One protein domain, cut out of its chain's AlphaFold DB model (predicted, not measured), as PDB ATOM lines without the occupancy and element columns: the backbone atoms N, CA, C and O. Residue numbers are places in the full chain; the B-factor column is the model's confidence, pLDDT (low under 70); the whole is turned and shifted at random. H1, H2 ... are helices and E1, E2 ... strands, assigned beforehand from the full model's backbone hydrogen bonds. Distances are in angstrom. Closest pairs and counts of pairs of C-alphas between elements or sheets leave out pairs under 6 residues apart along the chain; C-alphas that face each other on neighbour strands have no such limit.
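What this domain is: This is residues 6 to 75 of the 115 residues of the protein "LysR substrate binding domain-containing protein" of Lutimaribacter saemankumensis (UniProt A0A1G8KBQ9). A loose pair of short parallel strands, E1 and E2, has E1 between helices H1 and H2, while the link from H2 to H3 crosses the middle of the domain at Ala 51 and Leu 52. Little H3 sits near H2, and residues 59 to 75 then wind round the outside as a long stretch with no named element. The printed part has 70 residues with three named helices and two named strands, in the order E1, H1, E2, H2, H3. Its class is mixed, helices and strands, with 29 residues in named elements, under half. It is compact, with a radius of gyration of the C-alphas of 11.4 A, and its outline is rounded, spanning 29 by 23 by 21 A.

Where its parts are: Find C-alpha 6 at (23.575, 27.852, -9.142); from there E1 runs through residues 6 to 8. Next comes H1, residues 16 to 23, 10.4 A from first to last C-alpha. E2, residues 30 to 34, covers 10.6 A. H2, residues 37 to 45, starts at C-alpha 37 (16.027, 20.382, -9.857) and covers 12.2 A. H3, residues 55 to 58, ends at C-alpha 58 (17.411, 19.344, 0.888).

How they stand to each other: Look first at E1 and E2, parallel neighbours at 48 degrees, where N 7 and O 32 are 2.8 A apart, within hydrogen-bond range. E1, H1 and E2 form a strand-helix-strand unit, two parallel neighbour strands with a helix between them in the chain, and its crossover is right-handed. The closest C-alphas of E1 and H1 are those of Met 8 and Phe 17, 6.9 A apart; those of E1 and H2 are Ile 6 and Ser 40, 6.7 A apart. H1 and H2 are apart. H2 and H3 are close but not clearly touching, with the closest C-alphas, Tyr 41 and Ala 58, at 7.5 A. In H1 and H2 every O i to N i+4 pair is within hydrogen-bond range; H3 is too short for such a pair.

The domain as a whole: The C-alphas of Pro 13 and Glu 62 are the two farthest apart, at 30.9 A. The printed part has no cut; the link E2 to H2 is tight and no link is long. Mean pLDDT of the printed part is 91.4, and no printed residue is under 70.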
ATOM      1  N   ILE A   6      24.127  28.727  -8.114       95.31
ATOM      2  CA  ILE A   6      23.575  27.852  -9.142       95.31
ATOM      3  C   ILE A   6      22.212  28.428  -9.524       95.31
ATOM      4  O   ILE A   6      21.279  28.421  -8.721       95.31
ATOM      5  N   GLY A   7      22.120  28.969 -10.737       92.81
ATOM      6  CA  GLY A   7      20.886  29.502 -11.306       92.81
ATOM      7  C   GLY A   7      20.084  28.438 -12.055       92.81
ATOM      8  O   GLY A   7      20.616  27.399 -12.456       92.81
ATOM      9  N   MET A   8      18.803  28.720 -12.285       90.81
ATOM     10  CA  MET A   8      18.008  27.984 -13.271       90.81
ATOM     11  C   MET A   8      18.277  28.554 -14.675       90.81
ATOM     12  O   MET A   8      18.754  29.682 -14.815       90.81
ATOM     13  N   SER A   9      18.050  27.752 -15.711       88.12
ATOM     14  CA  SER A   9      18.198  28.172 -17.103       88.12
ATOM     15  C   SER A   9      17.093  29.153 -17.517       88.12
ATOM     16  O   SER A   9      15.968  29.080 -17.029       88.12
ATOM     17  N   ASP A  10      17.420  30.073 -18.432       85.62
ATOM     18  CA  ASP A  10      16.535  31.191 -18.809       85.62
ATOM     19  C   ASP A  10      15.318  30.758 -19.651       85.62
ATOM     20  O   ASP A  10      14.405  31.545 -19.881       85.62
ATOM     21  N   ASP A  11      15.306  29.517 -20.142       83.38
ATOM     22  CA  ASP A  11      14.190  28.916 -20.879       83.38
ATOM     23  C   ASP A  11      13.087  28.370 -19.958       83.38
ATOM     24  O   ASP A  11      12.048  27.912 -20.443       83.38
ATOM     25  N   MET A  12      13.281  28.421 -18.634       73.88
ATOM     26  CA  MET A  12      12.232  28.052 -17.692       73.88
ATOM     27  C   MET A  12      11.107  29.100 -17.698       73.88
ATOM     28  O   MET A  12      11.366  30.288 -17.531       73.88
ATOM     29  N   PRO A  13       9.836  28.681 -17.839       74.00
ATOM     30  CA  PRO A  13       8.705  29.606 -17.920       74.00
ATOM     31  C   PRO A  13       8.375  30.313 -16.594       74.00
ATOM     32  O   PRO A  13       7.564  31.234 -16.590       74.00
ATOM     33  N   ASP A  14       8.958  29.868 -15.477       80.31
ATOM     34  CA  ASP A  14       8.733  30.403 -14.132       80.31
ATOM     35  C   ASP A  14       9.869  31.363 -13.739       80.31
ATOM     36  O   ASP A  14      11.020  30.952 -13.581       80.31
ATOM     37  N   ASP A  15       9.542  32.645 -13.570       86.50
ATOM     38  CA  ASP A  15      10.501  33.717 -13.290       86.50
ATOM     39  C   ASP A  15      10.876  33.846 -11.806       86.50
ATOM     40  O   ASP A  15      11.806  34.589 -11.461       86.50
ATOM     41  N   ARG A  16      10.198  33.111 -10.913       90.75
ATOM     42  CA  ARG A  16      10.343  33.273  -9.461       90.75
ATOM     43  C   ARG A  16      11.768  33.019  -8.985       90.75
ATOM     44  O   ARG A  16      12.248  33.734  -8.110       90.75
ATOM     45  N   PHE A  17      12.487  32.084  -9.609       89.31
ATOM     46  CA  PHE A  17      13.906  31.854  -9.316       89.31
ATOM     47  C   PHE A  17      14.760  33.100  -9.576       89.31
ATOM     48  O   PHE A  17      15.564  33.481  -8.728       89.31
ATOM     49  N   HIS A  18      14.569  33.760 -10.721       89.44
ATOM     50  CA  HIS A  18      15.300  34.982 -11.057       89.44
ATOM     51  C   HIS A  18      14.910  36.140 -10.134       89.44
ATOM     52  O   HIS A  18      15.782  36.886  -9.695       89.44
ATOM     53  N   SER A  19      13.623  36.263  -9.786       92.06
ATOM     54  CA  SER A  19      13.165  37.267  -8.818       92.06
ATOM     55  C   SER A  19      13.832  37.087  -7.457       92.06
ATOM     56  O   SER A  19      14.365  38.043  -6.906       92.06
ATOM     57  N   VAL A  20      13.893  35.855  -6.946       92.69
ATOM     58  CA  VAL A  20      14.562  35.570  -5.672       92.69
ATOM     59  C   VAL A  20      16.046  35.927  -5.746       92.69
ATOM     60  O   VAL A  20      16.572  36.560  -4.836       92.69
ATOM     61  N   LEU A  21      16.745  35.591  -6.832       92.56
ATOM     62  CA  LEU A  21      18.152  35.974  -6.966       92.56
ATOM     63  C   LEU A  21      18.356  37.499  -6.990       92.56
ATOM     64  O   LEU A  21      19.348  37.965  -6.425       92.56
ATOM     65  N   ARG A  22      17.422  38.274  -7.561       92.81
ATOM     66  CA  ARG A  22      17.424  39.747  -7.467       92.81
ATOM     67  C   ARG A  22      17.250  40.241  -6.050       92.81
ATOM     68  O   ARG A  22      18.035  41.074  -5.608       92.81
ATOM     69  N   ASP A  23      16.259  39.710  -5.344       93.31
ATOM     70  CA  ASP A  23      15.912  40.153  -3.995       93.31
ATOM     71  C   ASP A  23      17.074  39.943  -3.010       93.31
ATOM     72  O   ASP A  23      17.275  40.733  -2.089       93.31
ATOM     73  N   TYR A  24      17.897  38.915  -3.243       91.75
ATOM     74  CA  TYR A  24      19.118  38.650  -2.478       91.75
ATOM     75  C   TYR A  24      20.385  39.328  -3.039       91.75
ATOM     76  O   TYR A  24      21.463  39.146  -2.468       91.75
ATOM     77  N   ALA A  25      20.289  40.091  -4.134       93.62
ATOM     78  CA  ALA A  25      21.421  40.681  -4.860       93.62
ATOM     79  C   ALA A  25      22.496  39.639  -5.253       93.62
ATOM     80  O   ALA A  25      23.699  39.829  -5.056       93.62
ATOM     81  N   LEU A  26      22.046  38.494  -5.776       92.69
ATOM     82  CA  LEU A  26      22.877  37.340  -6.133       92.69
ATOM     83  C   LEU A  26      22.960  37.066  -7.642       92.69
ATOM     84  O   LEU A  26      23.683  36.149  -8.028       92.69
ATOM     85  N   GLU A  27      22.263  37.823  -8.494       91.56
ATOM     86  CA  GLU A  27      22.260  37.595  -9.952       91.56
ATOM     87  C   GLU A  27      23.676  37.582 -10.552       91.56
ATOM     88  O   GLU A  27      24.032  36.642 -11.264       91.56
ATOM     89  N   ASP A  28      24.527  38.538 -10.173       93.12
ATOM     90  CA  ASP A  28      25.911  38.647 -10.669       93.12
ATOM     91  C   ASP A  28      26.833  37.513 -10.186       93.12
ATOM     92  O   ASP A  28      27.984  37.394 -10.608       93.12
ATOM     93  N   ARG A  29      26.347  36.667  -9.272       93.62
ATOM     94  CA  ARG A  29      27.094  35.540  -8.702       93.62
ATOM     95  C   ARG A  29      26.718  34.205  -9.326       93.62
ATOM     96  O   ARG A  29      27.260  33.179  -8.903       93.62
ATOM     97  N   VAL A  30      25.795  34.191 -10.289       94.31
ATOM     98  CA  VAL A  30      25.406  32.971 -10.997       94.31
ATOM     99  C   VAL A  30      26.574  32.497 -11.861       94.31
ATOM    100  O   VAL A  30      26.845  33.043 -12.924       94.31
ATOM    101  N   GLY A  31      27.279  31.471 -11.386       93.50
ATOM    102  CA  GLY A  31      28.434  30.890 -12.081       93.50
ATOM    103  C   GLY A  31      28.081  29.686 -12.956       93.50
ATOM    104  O   GLY A  31      28.857  29.297 -13.824       93.50
ATOM    105  N   LEU A  32      26.911  29.087 -12.724       93.06
ATOM    106  CA  LEU A  32      26.405  27.924 -13.446       93.06
ATOM    107  C   LEU A  32      24.881  28.006 -13.532       93.06
ATOM    108  O   LEU A  32      24.227  28.334 -12.543       93.06
ATOM    109  N   LYS A  33      24.324  27.656 -14.693       93.81
ATOM    110  CA  LYS A  33      22.881  27.473 -14.883       93.81
ATOM    111  C   LYS A  33      22.564  26.008 -15.158       93.81
ATOM    112  O   LYS A  33      23.277  25.350 -15.914       93.81
ATOM    113  N   VAL A  34      21.492  25.507 -14.556       94.31
ATOM    114  CA  VAL A  34      20.974  24.146 -14.756       94.31
ATOM    115  C   VAL A  34      19.487  24.202 -15.096       94.31
ATOM    116  O   VAL A  34      18.815  25.156 -14.735       94.31
ATOM    117  N   ASN A  35      18.952  23.182 -15.762       92.25
ATOM    118  CA  ASN A  35      17.542  23.126 -16.182       92.25
ATOM    119  C   ASN A  35      16.740  22.026 -15.461       92.25
ATOM    120  O   ASN A  35      15.670  21.613 -15.901       92.25
ATOM    121  N   SER A  36      17.288  21.489 -14.370       91.75
ATOM    122  CA  SER A  36      16.670  20.415 -13.600       91.75
ATOM    123  C   SER A  36      16.945  20.596 -12.119       91.75
ATOM    124  O   SER A  36      18.077  20.869 -11.708       91.75
ATOM    125  N   LEU A  37      15.914  20.363 -11.309       91.62
ATOM    126  CA  LEU A  37      16.027  20.382  -9.857       91.62
ATOM    127  C   LEU A  37      17.054  19.357  -9.349       91.62
ATOM    128  O   LEU A  37      17.817  19.645  -8.430       91.62
ATOM    129  N   LEU A  38      17.109  18.174  -9.971       94.31
ATOM    130  CA  LEU A  38      18.064  17.138  -9.581       94.31
ATOM    131  C   LEU A  38      19.504  17.571  -9.869       94.31
ATOM    132  O   LEU A  38      20.382  17.323  -9.049       94.31
ATOM    133  N   ALA A  39      19.742  18.237 -11.003       95.25
ATOM    134  CA  ALA A  39      21.058  18.785 -11.321       95.25
ATOM    135  C   ALA A  39      21.464  19.846 -10.287       95.25
ATOM    136  O   ALA A  39      22.547  19.748  -9.720       95.25
ATOM    137  N   SER A  40      20.557  20.775  -9.962       95.31
ATOM    138  CA  SER A  40      20.767  21.795  -8.926       95.31
ATOM    139  C   SER A  40      21.155  21.178  -7.575       95.31
ATOM    140  O   SER A  40      22.173  21.540  -6.983       95.31
ATOM    141  N   TYR A  41      20.400  20.165  -7.137       96.38
ATOM    142  CA  TYR A  41      20.667  19.423  -5.905       96.38
ATOM    143  C   TYR A  41      22.035  18.732  -5.920       96.38
ATOM    144  O   TYR A  41      22.810  18.891  -4.980       96.38
ATOM    145  N   GLN A  42      22.364  17.988  -6.983       95.56
ATOM    146  CA  GLN A  42      23.641  17.270  -7.068       95.56
ATOM    147  C   GLN A  42      24.833  18.227  -7.081       95.56
ATOM    148  O   GLN A  42      25.820  17.985  -6.387       95.56
ATOM    149  N   THR A  43      24.735  19.334  -7.818       95.25
ATOM    150  CA  THR A  43      25.780  20.358  -7.860       95.25
ATOM    151  C   THR A  43      25.998  20.975  -6.477       95.25
ATOM    152  O   THR A  43      27.138  21.020  -6.013       95.25
ATOM    153  N   ALA A  44      24.930  21.374  -5.780       95.75
ATOM    154  CA  ALA A  44      25.041  21.925  -4.431       95.75
ATOM    155  C   ALA A  44      25.630  20.906  -3.443       95.75
ATOM    156  O   ALA A  44      26.585  21.214  -2.733       95.75
ATOM    157  N   ARG A  45      25.131  19.664  -3.460       95.62
ATOM    158  CA  ARG A  45      25.586  18.585  -2.568       95.62
ATOM    159  C   ARG A  45      27.045  18.192  -2.804       95.62
ATOM    160  O   ARG A  45      27.730  17.789  -1.875       95.62
ATOM    161  N   SER A  46      27.539  18.337  -4.033       94.31
ATOM    162  CA  SER A  46      28.956  18.132  -4.367       94.31
ATOM    163  C   SER A  46      29.880  19.279  -3.928       94.31
ATOM    164  O   SER A  46      31.087  19.205  -4.143       94.31
ATOM    165  N   GLY A  47      29.335  20.342  -3.325       93.38
ATOM    166  CA  GLY A  47      30.101  21.491  -2.841       93.38
ATOM    167  C   GLY A  47      30.473  22.509  -3.923       93.38
ATOM    168  O   GLY A  47      31.276  23.404  -3.667       93.38
ATOM    169  N   LEU A  48      29.897  22.406  -5.126       93.38
ATOM    170  CA  LEU A  48      30.233  23.276  -6.259       93.38
ATOM    171  C   LEU A  48      29.544  24.650  -6.215       93.38
ATOM    172  O   LEU A  48      29.893  25.520  -7.010       93.38
ATOM    173  N   GLY A  49      28.582  24.874  -5.314       92.94
ATOM    174  CA  GLY A  49      27.904  26.166  -5.199       92.94
ATOM    175  C   GLY A  49      26.705  26.178  -4.254       92.94
ATOM    176  O   GLY A  49      26.412  25.198  -3.573       92.94
ATOM    177  N   ILE A  50      26.011  27.316  -4.227       95.12
ATOM    178  CA  ILE A  50      24.785  27.548  -3.454       95.12
ATOM    179  C   ILE A  50      23.590  27.470  -4.408       95.12
ATOM    180  O   ILE A  50      23.574  28.171  -5.416       95.12
ATOM    181  N   ALA A  51      22.588  26.654  -4.084       94.88
ATOM    182  CA  ALA A  51      21.385  26.474  -4.896       94.88
ATOM    183  C   ALA A  51      20.108  26.834  -4.131       94.88
ATOM    184  O   ALA A  51      20.011  26.608  -2.924       94.88
ATOM    185  N   LEU A  52      19.103  27.309  -4.868       93.56
ATOM    186  CA  LEU A  52      17.712  27.305  -4.418       93.56
ATOM    187  C   LEU A  52      17.166  25.877  -4.548       93.56
ATOM    188  O   LEU A  52      17.109  25.332  -5.652       93.56
ATOM    189  N   LEU A  53      16.798  25.264  -3.421       93.81
ATOM    190  CA  LEU A  53      16.311  23.885  -3.352       93.81
ATOM    191  C   LEU A  53      15.023  23.806  -2.517       93.81
ATOM    192  O   LEU A  53      14.945  24.457  -1.474       93.81
ATOM    193  N   PRO A  54      14.038  22.977  -2.913       91.69
ATOM    194  CA  PRO A  54      12.893  22.666  -2.074       91.69
ATOM    195  C   PRO A  54      13.325  21.965  -0.789       91.69
ATOM    196  O   PRO A  54      14.160  21.055  -0.801       91.69
ATOM    197  N   THR A  55      12.687  22.334   0.314       91.19
ATOM    198  CA  THR A  55      12.940  21.776   1.650       91.19
ATOM    199  C   THR A  55      12.774  20.259   1.681       91.19
ATOM    200  O   THR A  55      13.617  19.562   2.234       91.19
ATOM    201  N   TYR A  56      11.762  19.702   1.008       87.12
ATOM    202  CA  TYR A  56      11.555  18.246   0.971       87.12
ATOM    203  C   TYR A  56      12.736  17.467   0.380       87.12
ATOM    204  O   TYR A  56      12.889  16.286   0.703       87.12
ATOM    205  N   LEU A  57      13.541  18.111  -0.473       89.31
ATOM    206  CA  LEU A  57      14.694  17.516  -1.137       89.31
ATOM    207  C   LEU A  57      16.006  17.771  -0.390       89.31
ATOM    208  O   LEU A  57      16.892  16.934  -0.476       89.31
ATOM    209  N   ALA A  58      16.143  18.910   0.293       92.56
ATOM    210  CA  ALA A  58      17.411  19.344   0.888       92.56
ATOM    211  C   ALA A  58      17.476  19.206   2.418       92.56
ATOM    212  O   ALA A  58      18.569  19.105   2.969       92.56
ATOM    213  N   GLU A  59      16.335  19.215   3.109       90.31
ATOM    214  CA  GLU A  59      16.306  19.200   4.571       90.31
ATOM    215  C   GLU A  59      16.808  17.858   5.122       90.31
ATOM    216  O   GLU A  59      16.356  16.788   4.696       90.31
ATOM    217  N   GLY A  60      17.744  17.926   6.075       88.06
ATOM    218  CA  GLY A  60      18.369  16.760   6.706       88.06
ATOM    219  C   GLY A  60      19.342  15.968   5.820       88.06
ATOM    220  O   GLY A  60      19.801  14.906   6.237       88.06
ATOM    221  N   GLU A  61      19.658  16.446   4.615       92.31
ATOM    222  CA  GLU A  61      20.588  15.767   3.714       92.31
ATOM    223  C   GLU A  61      22.047  16.027   4.107       92.31
ATOM    224  O   GLU A  61      22.487  17.171   4.246       92.31
ATOM    225  N   GLU A  62      22.829  14.955   4.229       92.06
ATOM    226  CA  GLU A  62      24.261  15.061   4.491       92.06
ATOM    227  C   GLU A  62      24.971  15.796   3.338       92.06
ATOM    228  O   GLU A  62      24.744  15.525   2.156       92.06
ATOM    229  N   GLY A  63      25.835  16.751   3.687       91.12
ATOM    230  CA  GLY A  63      26.562  17.575   2.717       91.12
ATOM    231  C   GLY A  63      25.810  18.821   2.238       91.12
ATOM    232  O   GLY A  63      26.374  19.599   1.471       91.12
ATOM    233  N   LEU A  64      24.580  19.060   2.706       95.31
ATOM    234  CA  LEU A  64      23.865  20.318   2.491       95.31
ATOM    235  C   LEU A  64      23.714  21.092   3.802       95.31
ATOM    236  O   LEU A  64      23.449  20.530   4.860       95.31
ATOM    237  N   VAL A  65      23.878  22.414   3.721       93.31
ATOM    238  CA  VAL A  65      23.656  23.329   4.848       93.31
ATOM    239  C   VAL A  65      22.770  24.471   4.386       93.31
ATOM    240  O   VAL A  65      23.139  25.246   3.497       93.31
ATOM    241  N   ARG A  66      21.613  24.600   5.033       92.69
ATOM    242  CA  ARG A  66      20.650  25.670   4.787       92.69
ATOM    243  C   ARG A  66      21.283  27.046   5.024       92.69
ATOM    244  O   ARG A  66      21.897  27.281   6.058       92.69
ATOM    245  N   GLN A  67      21.145  27.952   4.052       91.69
ATOM    246  CA  GLN A  67      21.726  29.306   4.117       91.69
ATOM    247  C   GLN A  67      20.698  30.405   4.429       91.69
ATOM    248  O   GLN A  67      21.087  31.509   4.808       91.69
ATOM    249  N   THR A  68      19.406  30.130   4.251       91.12
ATOM    250  CA  THR A  68      18.309  31.093   4.435       91.12
ATOM    251  C   THR A  68      17.104  30.426   5.091       91.12
ATOM    252  O   THR A  68      16.952  29.203   5.041       91.12
ATOM    253  N   ASN A  69      16.189  31.237   5.623       90.94
ATOM    254  CA  ASN A  69      14.839  30.780   5.958       90.94
ATOM    255  C   ASN A  69      14.098  30.277   4.701       90.94
ATOM    256  O   ASN A  69      14.564  30.478   3.573       90.94
ATOM    257  N   VAL A  70      12.941  29.626   4.896       90.50
ATOM    258  CA  VAL A  70      12.007  29.314   3.795       90.50
ATOM    259  C   VAL A  70      11.700  30.614   3.053       90.50
ATOM    260  O   VAL A  70      11.534  31.656   3.684       90.50
ATOM    261  N   ILE A  71      11.639  30.546   1.726       92.00
ATOM    262  CA  ILE A  71      11.328  31.685   0.864       92.00
ATOM    263  C   ILE A  71       9.872  31.513   0.410       92.00
ATOM    264  O   ILE A  71       9.644  30.732  -0.510       92.00
ATOM    265  N   PRO A  72       8.885  32.213   1.008       89.62
ATOM    266  CA  PRO A  72       7.464  31.957   0.733       89.62
ATOM    267  C   PRO A  72       7.073  32.196  -0.729       89.62
ATOM    268  O   PRO A  72       6.174  31.556  -1.257       89.62
ATOM    269  N   ALA A  73       7.791  33.088  -1.421       90.06
ATOM    270  CA  ALA A  73       7.605  33.320  -2.851       90.06
ATOM    271  C   ALA A  73       7.874  32.068  -3.709       90.06
ATOM    272  O   ALA A  73       7.450  32.022  -4.862       90.06
ATOM    273  N   MET A  74       8.567  31.060  -3.164       90.44
ATOM    274  CA  MET A  74       8.895  29.810  -3.849       90.44
ATOM    275  C   MET A  74       7.984  28.640  -3.489       90.44
ATOM    276  O   MET A  74       8.182  27.541  -4.010       90.44
ATOM    277  N   ASP A  75       6.968  28.870  -2.660       88.38
ATOM    278  CA  ASP A  75       5.981  27.842  -2.374       88.38
ATOM    279  C   ASP A  75       5.174  27.498  -3.634       88.38
ATOM    280  O   ASP A  75       4.865  28.329  -4.500       88.38
TER     281      ASP A  75